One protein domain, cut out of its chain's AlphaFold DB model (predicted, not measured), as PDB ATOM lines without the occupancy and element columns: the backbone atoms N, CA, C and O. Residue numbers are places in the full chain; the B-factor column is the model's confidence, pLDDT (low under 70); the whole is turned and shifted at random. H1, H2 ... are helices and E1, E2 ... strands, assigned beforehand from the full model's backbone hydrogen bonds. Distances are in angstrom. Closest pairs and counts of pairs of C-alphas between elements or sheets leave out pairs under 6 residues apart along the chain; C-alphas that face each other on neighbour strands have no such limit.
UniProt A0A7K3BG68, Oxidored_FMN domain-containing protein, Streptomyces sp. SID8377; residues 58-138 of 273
ATOM      1  N   ARG A  58       6.918  51.606 129.910       81.19
ATOM      2  CA  ARG A  58       5.675  50.814 129.891       81.19
ATOM      3  C   ARG A  58       4.890  50.967 131.192       81.19
ATOM      4  O   ARG A  58       3.673  51.155 131.160       81.19
ATOM      5  N   ARG A  59       5.569  50.944 132.348       76.00
ATOM      6  CA  ARG A  59       4.926  51.138 133.663       76.00
ATOM      7  C   ARG A  59       4.335  52.542 133.802       76.00
ATOM      8  O   ARG A  59       3.198  52.671 134.265       76.00
ATOM      9  N   ARG A  60       5.062  53.587 133.385       79.31
ATOM     10  CA  ARG A  60       4.554  54.972 133.383       79.31
ATOM     11  C   ARG A  60       3.358  55.127 132.440       79.31
ATOM     12  O   ARG A  60       2.343  55.688 132.853       79.31
ATOM     13  N   ALA A  61       3.430  54.574 131.231       80.31
ATOM     14  CA  ALA A  61       2.334  54.591 130.264       80.31
ATOM     15  C   ALA A  61       1.082  53.880 130.802       80.31
ATOM     16  O   ALA A  61      -0.010  54.449 130.771       80.31
ATOM     17  N   HIS A  62       1.236  52.690 131.393       78.06
ATOM     18  CA  HIS A  62       0.122  51.960 131.999       78.06
ATOM     19  C   HIS A  62      -0.529  52.751 133.147       78.06
ATOM     20  O   HIS A  62      -1.757  52.815 133.238       78.06
ATOM     21  N   ARG A  63       0.270  53.401 134.011       78.38
ATOM     22  CA  ARG A  63      -0.254  54.270 135.083       78.38
ATOM     23  C   ARG A  63      -1.044  55.456 134.522       78.38
ATOM     24  O   ARG A  63      -2.143  55.712 135.012       78.38
ATOM     25  N   ARG A  64      -0.536  56.127 133.481       80.94
ATOM     26  CA  ARG A  64      -1.230  57.244 132.806       80.94
ATOM     27  C   ARG A  64      -2.543  56.796 132.162       80.94
ATOM     28  O   ARG A  64      -3.572  57.432 132.370       80.94
ATOM     29  N   ALA A  65      -2.538  55.667 131.453       82.62
ATOM     30  CA  ALA A  65      -3.747  55.102 130.857       82.62
ATOM     31  C   ALA A  65      -4.797  54.745 131.927       82.62
ATOM     32  O   ALA A  65      -5.981  55.046 131.769       82.62
ATOM     33  N   ALA A  66      -4.368  54.153 133.045       80.69
ATOM     34  CA  ALA A  66      -5.253  53.851 134.166       80.69
ATOM     35  C   ALA A  66      -5.822  55.127 134.818       80.69
ATOM     36  O   ALA A  66      -7.013  55.158 135.128       80.69
ATOM     37  N   ALA A  67      -5.019  56.186 134.970       80.00
ATOM     38  CA  ALA A  67      -5.479  57.487 135.466       80.00
ATOM     39  C   ALA A  67      -6.548  58.105 134.548       80.00
ATOM     40  O   ALA A  67      -7.594  58.544 135.025       80.00
ATOM     41  N   GLY A  68      -6.344  58.042 133.227       85.44
ATOM     42  CA  GLY A  68      -7.319  58.515 132.240       85.44
ATOM     43  C   GLY A  68      -8.661  57.778 132.315       85.44
ATOM     44  O   GLY A  68      -9.716  58.415 132.284       85.44
ATOM     45  N   ARG A  69      -8.647  56.448 132.491       86.31
ATOM     46  CA  ARG A  69      -9.883  55.664 132.693       86.31
ATOM     47  C   ARG A  69     -10.613  56.068 133.976       86.31
ATOM     48  O   ARG A  69     -11.817  56.313 133.934       86.31
ATOM     49  N   ARG A  70      -9.884  56.208 135.090       87.00
ATOM     50  CA  ARG A  70     -10.454  56.651 136.376       87.00
ATOM     51  C   ARG A  70     -11.071  58.043 136.282       87.00
ATOM     52  O   ARG A  70     -12.092  58.295 136.912       87.00
ATOM     53  N   HIS A  71     -10.448  58.961 135.545       86.94
ATOM     54  CA  HIS A  71     -10.975  60.315 135.368       86.94
ATOM     55  C   HIS A  71     -12.324  60.302 134.633       86.94
ATOM     56  O   HIS A  71     -13.286  60.890 135.122       86.94
ATOM     57  N   ARG A  72     -12.447  59.543 133.532       88.94
ATOM     58  CA  ARG A  72     -13.729  59.405 132.811       88.94
ATOM     59  C   ARG A  72     -14.835  58.816 133.684       88.94
ATOM     60  O   ARG A  72     -15.959  59.307 133.648       88.94
ATOM     61  N   GLN A  73     -14.517  57.795 134.481       87.56
ATOM     62  CA  GLN A  73     -15.482  57.189 135.406       87.56
ATOM     63  C   GLN A  73     -16.011  58.207 136.424       87.56
ATOM     64  O   GLN A  73     -17.220  58.296 136.628       87.56
ATOM     65  N   ARG A  74     -15.126  59.027 137.004       90.38
ATOM     66  CA  ARG A  74     -15.504  60.089 137.949       90.38
ATOM     67  C   ARG A  74     -16.394  61.147 137.314       90.38
ATOM     68  O   ARG A  74     -17.411  61.497 137.894       90.38
ATOM     69  N   LEU A  75     -16.065  61.599 136.104       90.38
ATOM     70  CA  LEU A  75     -16.920  62.537 135.374       90.38
ATOM     71  C   LEU A  75     -18.308  61.943 135.099       90.38
ATOM     72  O   LEU A  75     -19.312  62.635 135.239       90.38
ATOM     73  N   GLY A  76     -18.379  60.654 134.755       92.00
ATOM     74  CA  GLY A  76     -19.649  59.941 134.606       92.00
ATOM     75  C   GLY A  76     -20.462  59.909 135.903       92.00
ATOM     76  O   GLY A  76     -21.655  60.204 135.882       92.00
ATOM     77  N   ALA A  77     -19.814  59.614 137.033       90.38
ATOM     78  CA  ALA A  77     -20.452  59.634 138.348       90.38
ATOM     79  C   ALA A  77     -20.920  61.046 138.737       90.38
ATOM     80  O   ALA A  77     -22.056  61.214 139.171       90.38
ATOM     81  N   ARG A  78     -20.095  62.074 138.506       92.50
ATOM     82  CA  ARG A  78     -20.418  63.467 138.841       92.50
ATOM     83  C   ARG A  78     -21.594  64.019 138.037       92.50
ATOM     84  O   ARG A  78     -22.370  64.801 138.568       92.50
ATOM     85  N   LYS A  79     -21.770  63.576 136.788       93.25
ATOM     86  CA  LYS A  79     -22.957  63.916 135.981       93.25
ATOM     87  C   LYS A  79     -24.255  63.344 136.555       93.25
ATOM     88  O   LYS A  79     -25.309  63.928 136.352       93.25
ATOM     89  N   ARG A  80     -24.184  62.194 137.231       94.69
ATOM     90  CA  ARG A  80     -25.356  61.483 137.773       94.69
ATOM     91  C   ARG A  80     -25.651  61.848 139.224       94.69
ATOM     92  O   ARG A  80     -26.792  61.741 139.651       94.69
ATOM     93  N   TYR A  81     -24.631  62.255 139.977       94.69
ATOM     94  CA  TYR A  81     -24.742  62.533 141.400       94.69
ATOM     95  C   TYR A  81     -24.223  63.941 141.738       94.69
ATOM     96  O   TYR A  81     -23.009  64.168 141.722       94.69
ATOM     97  N   PRO A  82     -25.123  64.882 142.080       90.00
ATOM     98  CA  PRO A  82     -24.751  66.258 142.410       90.00
ATOM     99  C   PRO A  82     -24.257  66.431 143.856       90.00
ATOM    100  O   PRO A  82     -23.817  67.518 144.227       90.00
ATOM    101  N   GLY A  83     -24.355  65.394 144.693       93.75
ATOM    102  CA  GLY A  83     -23.909  65.434 146.086       93.75
ATOM    103  C   GLY A  83     -22.395  65.273 146.251       93.75
ATOM    104  O   GLY A  83     -21.633  65.285 145.287       93.75
ATOM    105  N   ARG A  84     -21.950  65.092 147.501       95.00
ATOM    106  CA  ARG A  84     -20.523  64.953 147.840       95.00
ATOM    107  C   ARG A  84     -19.938  63.645 147.318       95.00
ATOM    108  O   ARG A  84     -20.373  62.574 147.732       95.00
ATOM    109  N   LEU A  85     -18.935  63.735 146.449       94.25
ATOM    110  CA  LEU A  85     -18.279  62.579 145.849       94.25
ATOM    111  C   LEU A  85     -16.869  62.400 146.419       94.25
ATOM    112  O   LEU A  85     -16.003  63.255 146.231       94.25
ATOM    113  N   ILE A  86     -16.628  61.265 147.076       93.94
ATOM    114  CA  ILE A  86     -15.308  60.881 147.586       93.94
ATOM    115  C   ILE A  86     -14.765  59.758 146.708       93.94
ATOM    116  O   ILE A  86     -15.403  58.714 146.580       93.94
ATOM    117  N   ALA A  87     -13.594  59.952 146.101       92.19
ATOM    118  CA  ALA A  87     -12.954  58.905 145.310       92.19
ATOM    119  C   ALA A  87     -11.811  58.238 146.068       92.19
ATOM    120  O   ALA A  87     -10.981  58.894 146.690       92.19
ATOM    121  N   THR A  88     -11.723  56.919 145.946       91.25
ATOM    122  CA  THR A  88     -10.631  56.110 146.492       91.25
ATOM    123  C   THR A  88      -9.999  55.283 145.370       91.25
ATOM    124  O   THR A  88     -10.583  55.117 144.297       91.25
ATOM    125  N   GLY A  89      -8.770  54.802 145.580       84.88
ATOM    126  CA  GLY A  89      -8.121  53.866 144.651       84.88
ATOM    127  C   GLY A  89      -6.798  54.348 144.058       84.88
ATOM    128  O   GLY A  89      -6.737  54.786 142.910       84.88
ATOM    129  N   ARG A  90      -5.712  54.145 144.817       84.25
ATOM    130  CA  ARG A  90      -4.309  54.346 144.392       84.25
ATOM    131  C   ARG A  90      -4.014  55.755 143.865       84.25
ATOM    132  O   ARG A  90      -3.253  55.907 142.910       84.25
ATOM    133  N   TYR A  91      -4.617  56.762 144.486       87.69
ATOM    134  CA  TYR A  91      -4.247  58.147 144.245       87.69
ATOM    135  C   TYR A  91      -2.855  58.415 144.803       87.69
ATOM    136  O   TYR A  91      -2.538  57.992 145.907       87.69
ATOM    137  N   GLY A  92      -2.039  59.124 144.029       87.75
ATOM    138  CA  GLY A  92      -0.903  59.868 144.568       87.75
ATOM    139  C   GLY A  92      -1.298  61.323 144.809       87.75
ATOM    140  O   GLY A  92      -2.357  61.756 144.341       87.75
ATOM    141  N   ARG A  93      -0.423  62.088 145.469       87.50
ATOM    142  CA  ARG A  93      -0.639  63.512 145.782       87.50
ATOM    143  C   ARG A  93      -1.083  64.323 144.564       87.50
ATOM    144  O   ARG A  93      -2.171  64.887 144.564       87.50
ATOM    145  N   GLU A  94      -0.296  64.310 143.492       89.69
ATOM    146  CA  GLU A  94      -0.614  65.091 142.292       89.69
ATOM    147  C   GLU A  94      -1.925  64.666 141.615       89.69
ATOM    148  O   GLU A  94      -2.657  65.497 141.082       89.69
ATOM    149  N   GLU A  95      -2.228  63.362 141.576       88.25
ATOM    150  CA  GLU A  95      -3.475  62.887 140.964       88.25
ATOM    151  C   GLU A  95      -4.683  63.303 141.805       88.25
ATOM    152  O   GLU A  95      -5.725  63.616 141.232       88.25
ATOM    153  N   ALA A  96      -4.540  63.330 143.132       90.12
ATOM    154  CA  ALA A  96      -5.578  63.791 144.043       90.12
ATOM    155  C   ALA A  96      -5.825  65.302 143.916       90.12
ATOM    156  O   ALA A  96      -6.980  65.707 143.798       90.12
ATOM    157  N   LEU A  97      -4.760  66.111 143.848       91.12
ATOM    158  CA  LEU A  97      -4.861  67.560 143.643       91.12
ATOM    159  C   LEU A  97      -5.563  67.883 142.322       91.12
ATOM    160  O   LEU A  97      -6.614  68.521 142.330       91.12
ATOM    161  N   ARG A  98      -5.096  67.307 141.205       91.12
ATOM    162  CA  ARG A  98      -5.746  67.484 139.893       91.12
ATOM    163  C   ARG A  98      -7.212  67.036 139.896       91.12
ATOM    164  O   ARG A  98      -8.050  67.604 139.197       91.12
ATOM    165  N   ALA A  99      -7.543  65.982 140.645       89.81
ATOM    166  CA  ALA A  99      -8.915  65.488 140.747       89.81
ATOM    167  C   ALA A  99      -9.844  66.472 141.471       89.81
ATOM    168  O   ALA A  99     -10.978  66.648 141.019       89.81
ATOM    169  N   GLY A 100      -9.360  67.088 142.554       90.00
ATOM    170  CA  GLY A 100     -10.082  68.120 143.298       90.00
ATOM    171  C   GLY A 100     -10.201  69.422 142.508       90.00
ATOM    172  O   GLY A 100     -11.299  69.944 142.361       90.00
ATOM    173  N   GLU A 101      -9.102  69.888 141.907       91.44
ATOM    174  CA  GLU A 101      -9.070  71.111 141.086       91.44
ATOM    175  C   GLU A 101     -10.000  71.026 139.872       91.44
ATOM    176  O   GLU A 101     -10.694  71.983 139.544       91.44
ATOM    177  N   SER A 102     -10.075  69.858 139.226       89.00
ATOM    178  CA  SER A 102     -10.998  69.637 138.102       89.00
ATOM    179  C   SER A 102     -12.474  69.547 138.511       89.00
ATOM    180  O   SER A 102     -13.331  69.375 137.644       89.00
ATOM    181  N   GLY A 103     -12.795  69.588 139.810       90.38
ATOM    182  CA  GLY A 103     -14.159  69.420 140.320       90.38
ATOM    183  C   GLY A 103     -14.747  68.029 140.064       90.38
ATOM    184  O   GLY A 103     -15.954  67.822 140.204       90.38
ATOM    185  N   SER A 104     -13.909  67.063 139.665       89.06
ATOM    186  CA  SER A 104     -14.347  65.695 139.374       89.06
ATOM    187  C   SER A 104     -14.747  64.929 140.635       89.06
ATOM    188  O   SER A 104     -15.507  63.966 140.542       89.06
ATOM    189  N   VAL A 105     -14.229  65.345 141.795       93.38
ATOM    190  CA  VAL A 105     -14.482  64.788 143.130       93.38
ATOM    191  C   VAL A 105     -14.421  65.915 144.164       93.38
ATOM    192  O   VAL A 105     -13.715  66.897 143.956       93.38
ATOM    193  N   ASP A 106     -15.130  65.765 145.281       93.12
ATOM    194  CA  ASP A 106     -15.071  66.700 146.414       93.12
ATOM    195  C   ASP A 106     -13.937  66.342 147.391       93.12
ATOM    196  O   ASP A 106     -13.372  67.223 148.033       93.12
ATOM    197  N   ALA A 107     -13.601  65.055 147.515       92.88
ATOM    198  CA  ALA A 107     -12.495  64.586 148.347       92.88
ATOM    199  C   ALA A 107     -11.867  63.301 147.790       92.88
ATOM    200  O   ALA A 107     -12.473  62.571 146.997       92.88
ATOM    201  N   VAL A 108     -10.645  63.006 148.235       93.38
ATOM    202  CA  VAL A 108      -9.914  61.786 147.880       93.38
ATOM    203  C   VAL A 108      -9.540  61.028 149.145       93.38
ATOM    204  O   VAL A 108      -8.934  61.591 150.051       93.38
ATOM    205  N   GLY A 109      -9.897  59.746 149.199       92.31
ATOM    206  CA  GLY A 109      -9.537  58.860 150.300       92.31
ATOM    207  C   GLY A 109      -8.281  58.043 149.995       92.31
ATOM    208  O   GLY A 109      -8.175  57.396 148.945       92.31
ATOM    209  N   PHE A 110      -7.359  58.030 150.955       91.81
ATOM    210  CA  PHE A 110      -6.143  57.221 150.951       91.81
ATOM    211  C   PHE A 110      -6.286  56.124 152.007       91.81
ATOM    212  O   PHE A 110      -6.408  56.422 153.184       91.81
ATOM    213  N   GLY A 111      -6.317  54.857 151.589       88.75
ATOM    214  CA  GLY A 111      -6.413  53.728 152.522       88.75
ATOM    215  C   GLY A 111      -5.030  53.207 152.890       88.75
ATOM    216  O   GLY A 111      -4.494  53.494 153.950       88.75
ATOM    217  N   ARG A 112      -4.420  52.486 151.947       87.00
ATOM    218  CA  ARG A 112      -3.107  51.854 152.114       87.00
ATOM    219  C   ARG A 112      -2.034  52.794 152.667       87.00
ATOM    220  O   ARG A 112      -1.289  52.411 153.558       87.00
ATOM    221  N   ASP A 113      -1.945  53.994 152.111       86.50
ATOM    222  CA  ASP A 113      -0.889  54.931 152.484       86.50
ATOM    223  C   ASP A 113      -1.156  55.531 153.876       86.50
ATOM    224  O   ASP A 113      -0.214  55.893 154.566       86.50
ATOM    225  N   PHE A 114      -2.417  55.553 154.324       87.44
ATOM    226  CA  PHE A 114      -2.810  56.008 155.659       87.44
ATOM    227  C   PHE A 114      -2.516  54.957 156.738       87.44
ATOM    228  O   PHE A 114      -2.094  55.314 157.829       87.44
ATOM    229  N   ILE A 115      -2.637  53.660 156.417       85.69
ATOM    230  CA  ILE A 115      -2.259  52.563 157.334       85.69
ATOM    231  C   ILE A 115      -0.789  52.693 157.761       85.69
ATOM    232  O   ILE A 115      -0.461  52.517 158.927       85.69
ATOM    233  N   ALA A 116       0.096  53.032 156.823       84.62
ATOM    234  CA  ALA A 116       1.526  53.165 157.099       84.62
ATOM    235  C   ALA A 116       1.950  54.556 157.597       84.62
ATOM    236  O   ALA A 116       3.074  54.712 158.074       84.62
ATOM    237  N   ASN A 117       1.093  55.568 157.438       88.38
ATOM    238  CA  ASN A 117       1.395  56.966 157.737       88.38
ATOM    239  C   ASN A 117       0.167  57.612 158.404       88.38
ATOM    240  O   ASN A 117      -0.692  58.152 157.704       88.38
ATOM    241  N   PRO A 118       0.053  57.591 159.741       86.88
ATOM    242  CA  PRO A 118      -1.046  58.272 160.427       86.88
ATOM    243  C   PRO A 118      -0.968  59.803 160.259       86.88
ATOM    244  O   PRO A 118      -1.982  60.492 160.302       86.88
ATOM    245  N   ASP A 119       0.227  60.328 159.981       89.19
ATOM    246  CA  ASP A 119       0.538  61.725 159.663       89.19
ATOM    247  C   ASP A 119       0.423  62.048 158.157       89.19
ATOM    248  O   ASP A 119       0.881  63.101 157.703       89.19
ATOM    249  N   LEU A 120      -0.197  61.171 157.352       88.81
ATOM    250  CA  LEU A 120      -0.318  61.351 155.900       88.81
ATOM    251  C   LEU A 120      -0.863  62.731 155.481       88.81
ATOM    252  O   LEU A 120      -0.311  63.288 154.531       88.81
ATOM    253  N   PRO A 121      -1.887  63.326 156.133       89.06
ATOM    254  CA  PRO A 121      -2.373  64.650 155.742       89.06
ATOM    255  C   PRO A 121      -1.288  65.727 155.832       89.06
ATOM    256  O   PRO A 121      -1.124  66.519 154.903       89.06
ATOM    257  N   GLU A 122      -0.502  65.721 156.910       89.94
ATOM    258  CA  GLU A 122       0.596  66.671 157.091       89.94
ATOM    259  C   GLU A 122       1.739  66.414 156.109       89.94
ATOM    260  O   GLU A 122       2.309  67.358 155.558       89.94
ATOM    261  N   ARG A 123       2.055  65.141 155.844       90.56
ATOM    262  CA  ARG A 123       3.051  64.764 154.831       90.56
ATOM    263  C   ARG A 123       2.656  65.263 153.448       90.56
ATOM    264  O   ARG A 123       3.466  65.888 152.772       90.56
ATOM    265  N   LEU A 124       1.404  65.041 153.048       88.69
ATOM    266  CA  LEU A 124       0.883  65.503 151.763       88.69
ATOM    267  C   LEU A 124       0.862  67.035 151.671       88.69
ATOM    268  O   LEU A 124       1.114  67.576 150.593       88.69
ATOM    269  N   ALA A 125       0.604  67.737 152.779       87.75
ATOM    270  CA  ALA A 125       0.667  69.197 152.825       87.75
ATOM    271  C   ALA A 125       2.097  69.720 152.611       87.75
ATOM    272  O   ALA A 125       2.291  70.673 151.860       87.75
ATOM    273  N   ARG A 126       3.095  69.057 153.208       90.75
ATOM    274  CA  ARG A 126       4.525  69.397 153.087       90.75
ATOM    275  C   ARG A 126       5.205  68.823 151.835       90.75
ATOM    276  O   ARG A 126       6.415  68.948 151.706       90.75
ATOM    277  N   ASP A 127       4.448  68.181 150.940       86.56
ATOM    278  CA  ASP A 127       4.970  67.468 149.761       86.56
ATOM    279  C   ASP A 127       6.039  66.407 150.096       86.56
ATOM    280  O   ASP A 127       6.952  66.135 149.322       86.56
ATOM    281  N   ALA A 128       5.927  65.796 151.278       84.75
ATOM    282  CA  ALA A 128       6.821  64.738 151.723       84.75
ATOM    283  C   ALA A 128       6.388  63.377 151.157       84.75
ATOM    284  O   ALA A 128       5.194  63.060 151.100       84.75
ATOM    285  N   GLU A 129       7.361  62.540 150.786       85.12
ATOM    286  CA  GLU A 129       7.089  61.201 150.265       85.12
ATOM    287  C   GLU A 129       6.477  60.295 151.363       85.12
ATOM    288  O   GLU A 129       7.039  60.180 152.461       85.12
ATOM    289  N   PRO A 130       5.310  59.663 151.119       82.31
ATOM    290  CA  PRO A 130       4.710  58.731 152.071       82.31
ATOM    291  C   PRO A 130       5.548  57.460 152.234       82.31
ATOM    292  O   PRO A 130       6.063  56.919 151.256       82.31
ATOM    293  N   ARG A 131       5.614  56.921 153.458       83.88
ATOM    294  CA  ARG A 131       6.226  55.611 153.718       83.88
ATOM    295  C   ARG A 131       5.474  54.518 152.959       83.88
ATOM    296  O   ARG A 131       4.239  54.506 152.939       83.88
ATOM    297  N   GLU A 132       6.216  53.573 152.387       82.12
ATOM    298  CA  GLU A 132       5.625  52.410 151.733       82.12
ATOM    299  C   GLU A 132       4.957  51.482 152.754       82.12
ATOM    300  O   GLU A 132       5.530  51.114 153.779       82.12
ATOM    301  N   ALA A 133       3.718  51.100 152.459       78.44
ATOM    302  CA  ALA A 133       2.926  50.264 153.337       78.44
ATOM    303  C   ALA A 133       3.282  48.776 153.191       78.44
ATOM    304  O   ALA A 133       3.259  48.220 152.087       78.44
ATOM    305  N   LEU A 134       3.553  48.121 154.322       77.75
ATOM    306  CA  LEU A 134       3.953  46.718 154.385       77.75
ATOM    307  C   LEU A 134       2.737  45.794 154.211       77.75
ATOM    308  O   LEU A 134       2.065  45.439 155.172       77.75
ATOM    309  N   ARG A 135       2.455  45.385 152.967       76.19
ATOM    310  CA  ARG A 135       1.275  44.555 152.630       76.19
ATOM    311  C   ARG A 135       1.126  43.264 153.453       76.19
ATOM    312  O   ARG A 135      -0.018  42.956 153.778       76.19
ATOM    313  N   PRO A 136       2.199  42.509 153.771       76.12
ATOM    314  CA  PRO A 136       2.081  41.311 154.606       76.12
ATOM    315  C   PRO A 136       1.535  41.583 156.012       76.12
ATOM    316  O   PRO A 136       0.975  40.679 156.610       76.12
ATOM    317  N   ALA A 137       1.662  42.816 156.506       71.56
ATOM    318  CA  ALA A 137       1.224  43.225 157.835       71.56
ATOM    319  C   ALA A 137      -0.182  43.857 157.863       71.56
ATOM    320  O   ALA A 137      -0.621  44.345 158.896       71.56
ATOM    321  N   PHE A 138      -0.909  43.901 156.738       74.75
ATOM    322  CA  PHE A 138      -2.255  44.503 156.728       74.75
ATOM    323  C   PHE A 138      -3.301  43.637 157.419       74.75
ATOM    324  O   PHE A 138      -4.309  44.155 157.893       74.75
TER     325      PHE A 138
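Overview. This is residues 58 to 138 of the 273 residues of the protein "Oxidored_FMN domain-containing protein" of Streptomyces sp. SID8377 (UniProt A0A7K3BG68). One long helix, H1, runs past a small strand-helix-strand core, in which H2 packs on E2 of a two-stranded parallel sheet, E1 beside E2; the first part of H1, residues 58 to 66, sticks out as a free arm. At the other end of the core sit the short helices H3 and H4, and from H4 an unnamed tail, residues 126 to 138, runs back past H3. The printed part has 81 residues, with four named helices and two named strands in the order H1, E1, H2, E2, H3, H4, and its class is mostly helix. It is only just compact, close to loose, with a radius of gyration of the C-alphas of 13.7 A, and it spans 37 by 32 by 25 A.

Along the chain. Find C-alpha 58 at (5.675, 50.814, 129.891); from there H1, residues 58 to 80, runs 33.7 A to C-alpha 80 at (-25.356, 61.483, 137.773). Next come E1, residues 86 to 88, and H2, residues 93 to 101, which is 12.3 A long. Read on to E2, residues 107 to 109, then to H3, residues 112 to 116, and H4, residues 120 to 125, which ends at C-alpha 125, (0.667, 69.197, 152.825).

Arrangement. Start at H1, which is close to H2 but not clearly touching it: the closest C-alphas, of His 71 and Ala 99, are 7.7 A apart. The two run the same way at a shallow tilt of 27 degrees. Now look at E1 and E2, parallel neighbours at 31 degrees, where N 87 and O 107 are 3.0 A apart and N 109 and O 87 are 2.9 A apart, both within hydrogen-bond range. E1, H2 and E2 form a strand-helix-strand unit, two parallel neighbour strands with a helix between them along the chain, and its crossover is right-handed. The closest C-alphas of H2 and E2, those of Ala 96 and Val 108, are 6.1 A apart, while E1 and H2 are near each other. H4 is close to H2 but not clearly touching it, with Arg 93 and Leu 124 closest at 6.5 A between C-alphas. H3 and H4 are close but not clearly touching; their closest C-alphas, of Phe 114 and Leu 120, are 5.9 A apart. H1 is apart from H3 and from H4. In H1, H2 and H4 every O i to N i+4 pair is within hydrogen-bond range; in H3 0 of 1 is, beside 1 of 2 O i to N i+3 pairs.

Size, cuts and confidence. The two C-alphas farthest apart, those of Pro 82 and Pro 136, are 38.6 A from each other. The printed part has no cut, and its links between named elements are tight. In residues 126 to 138, which hold no named element, the C-alphas lie 13 to 22 A from the mean of all C-alphas. The mean pLDDT of the printed part is 87.1, and no printed residue is under 70.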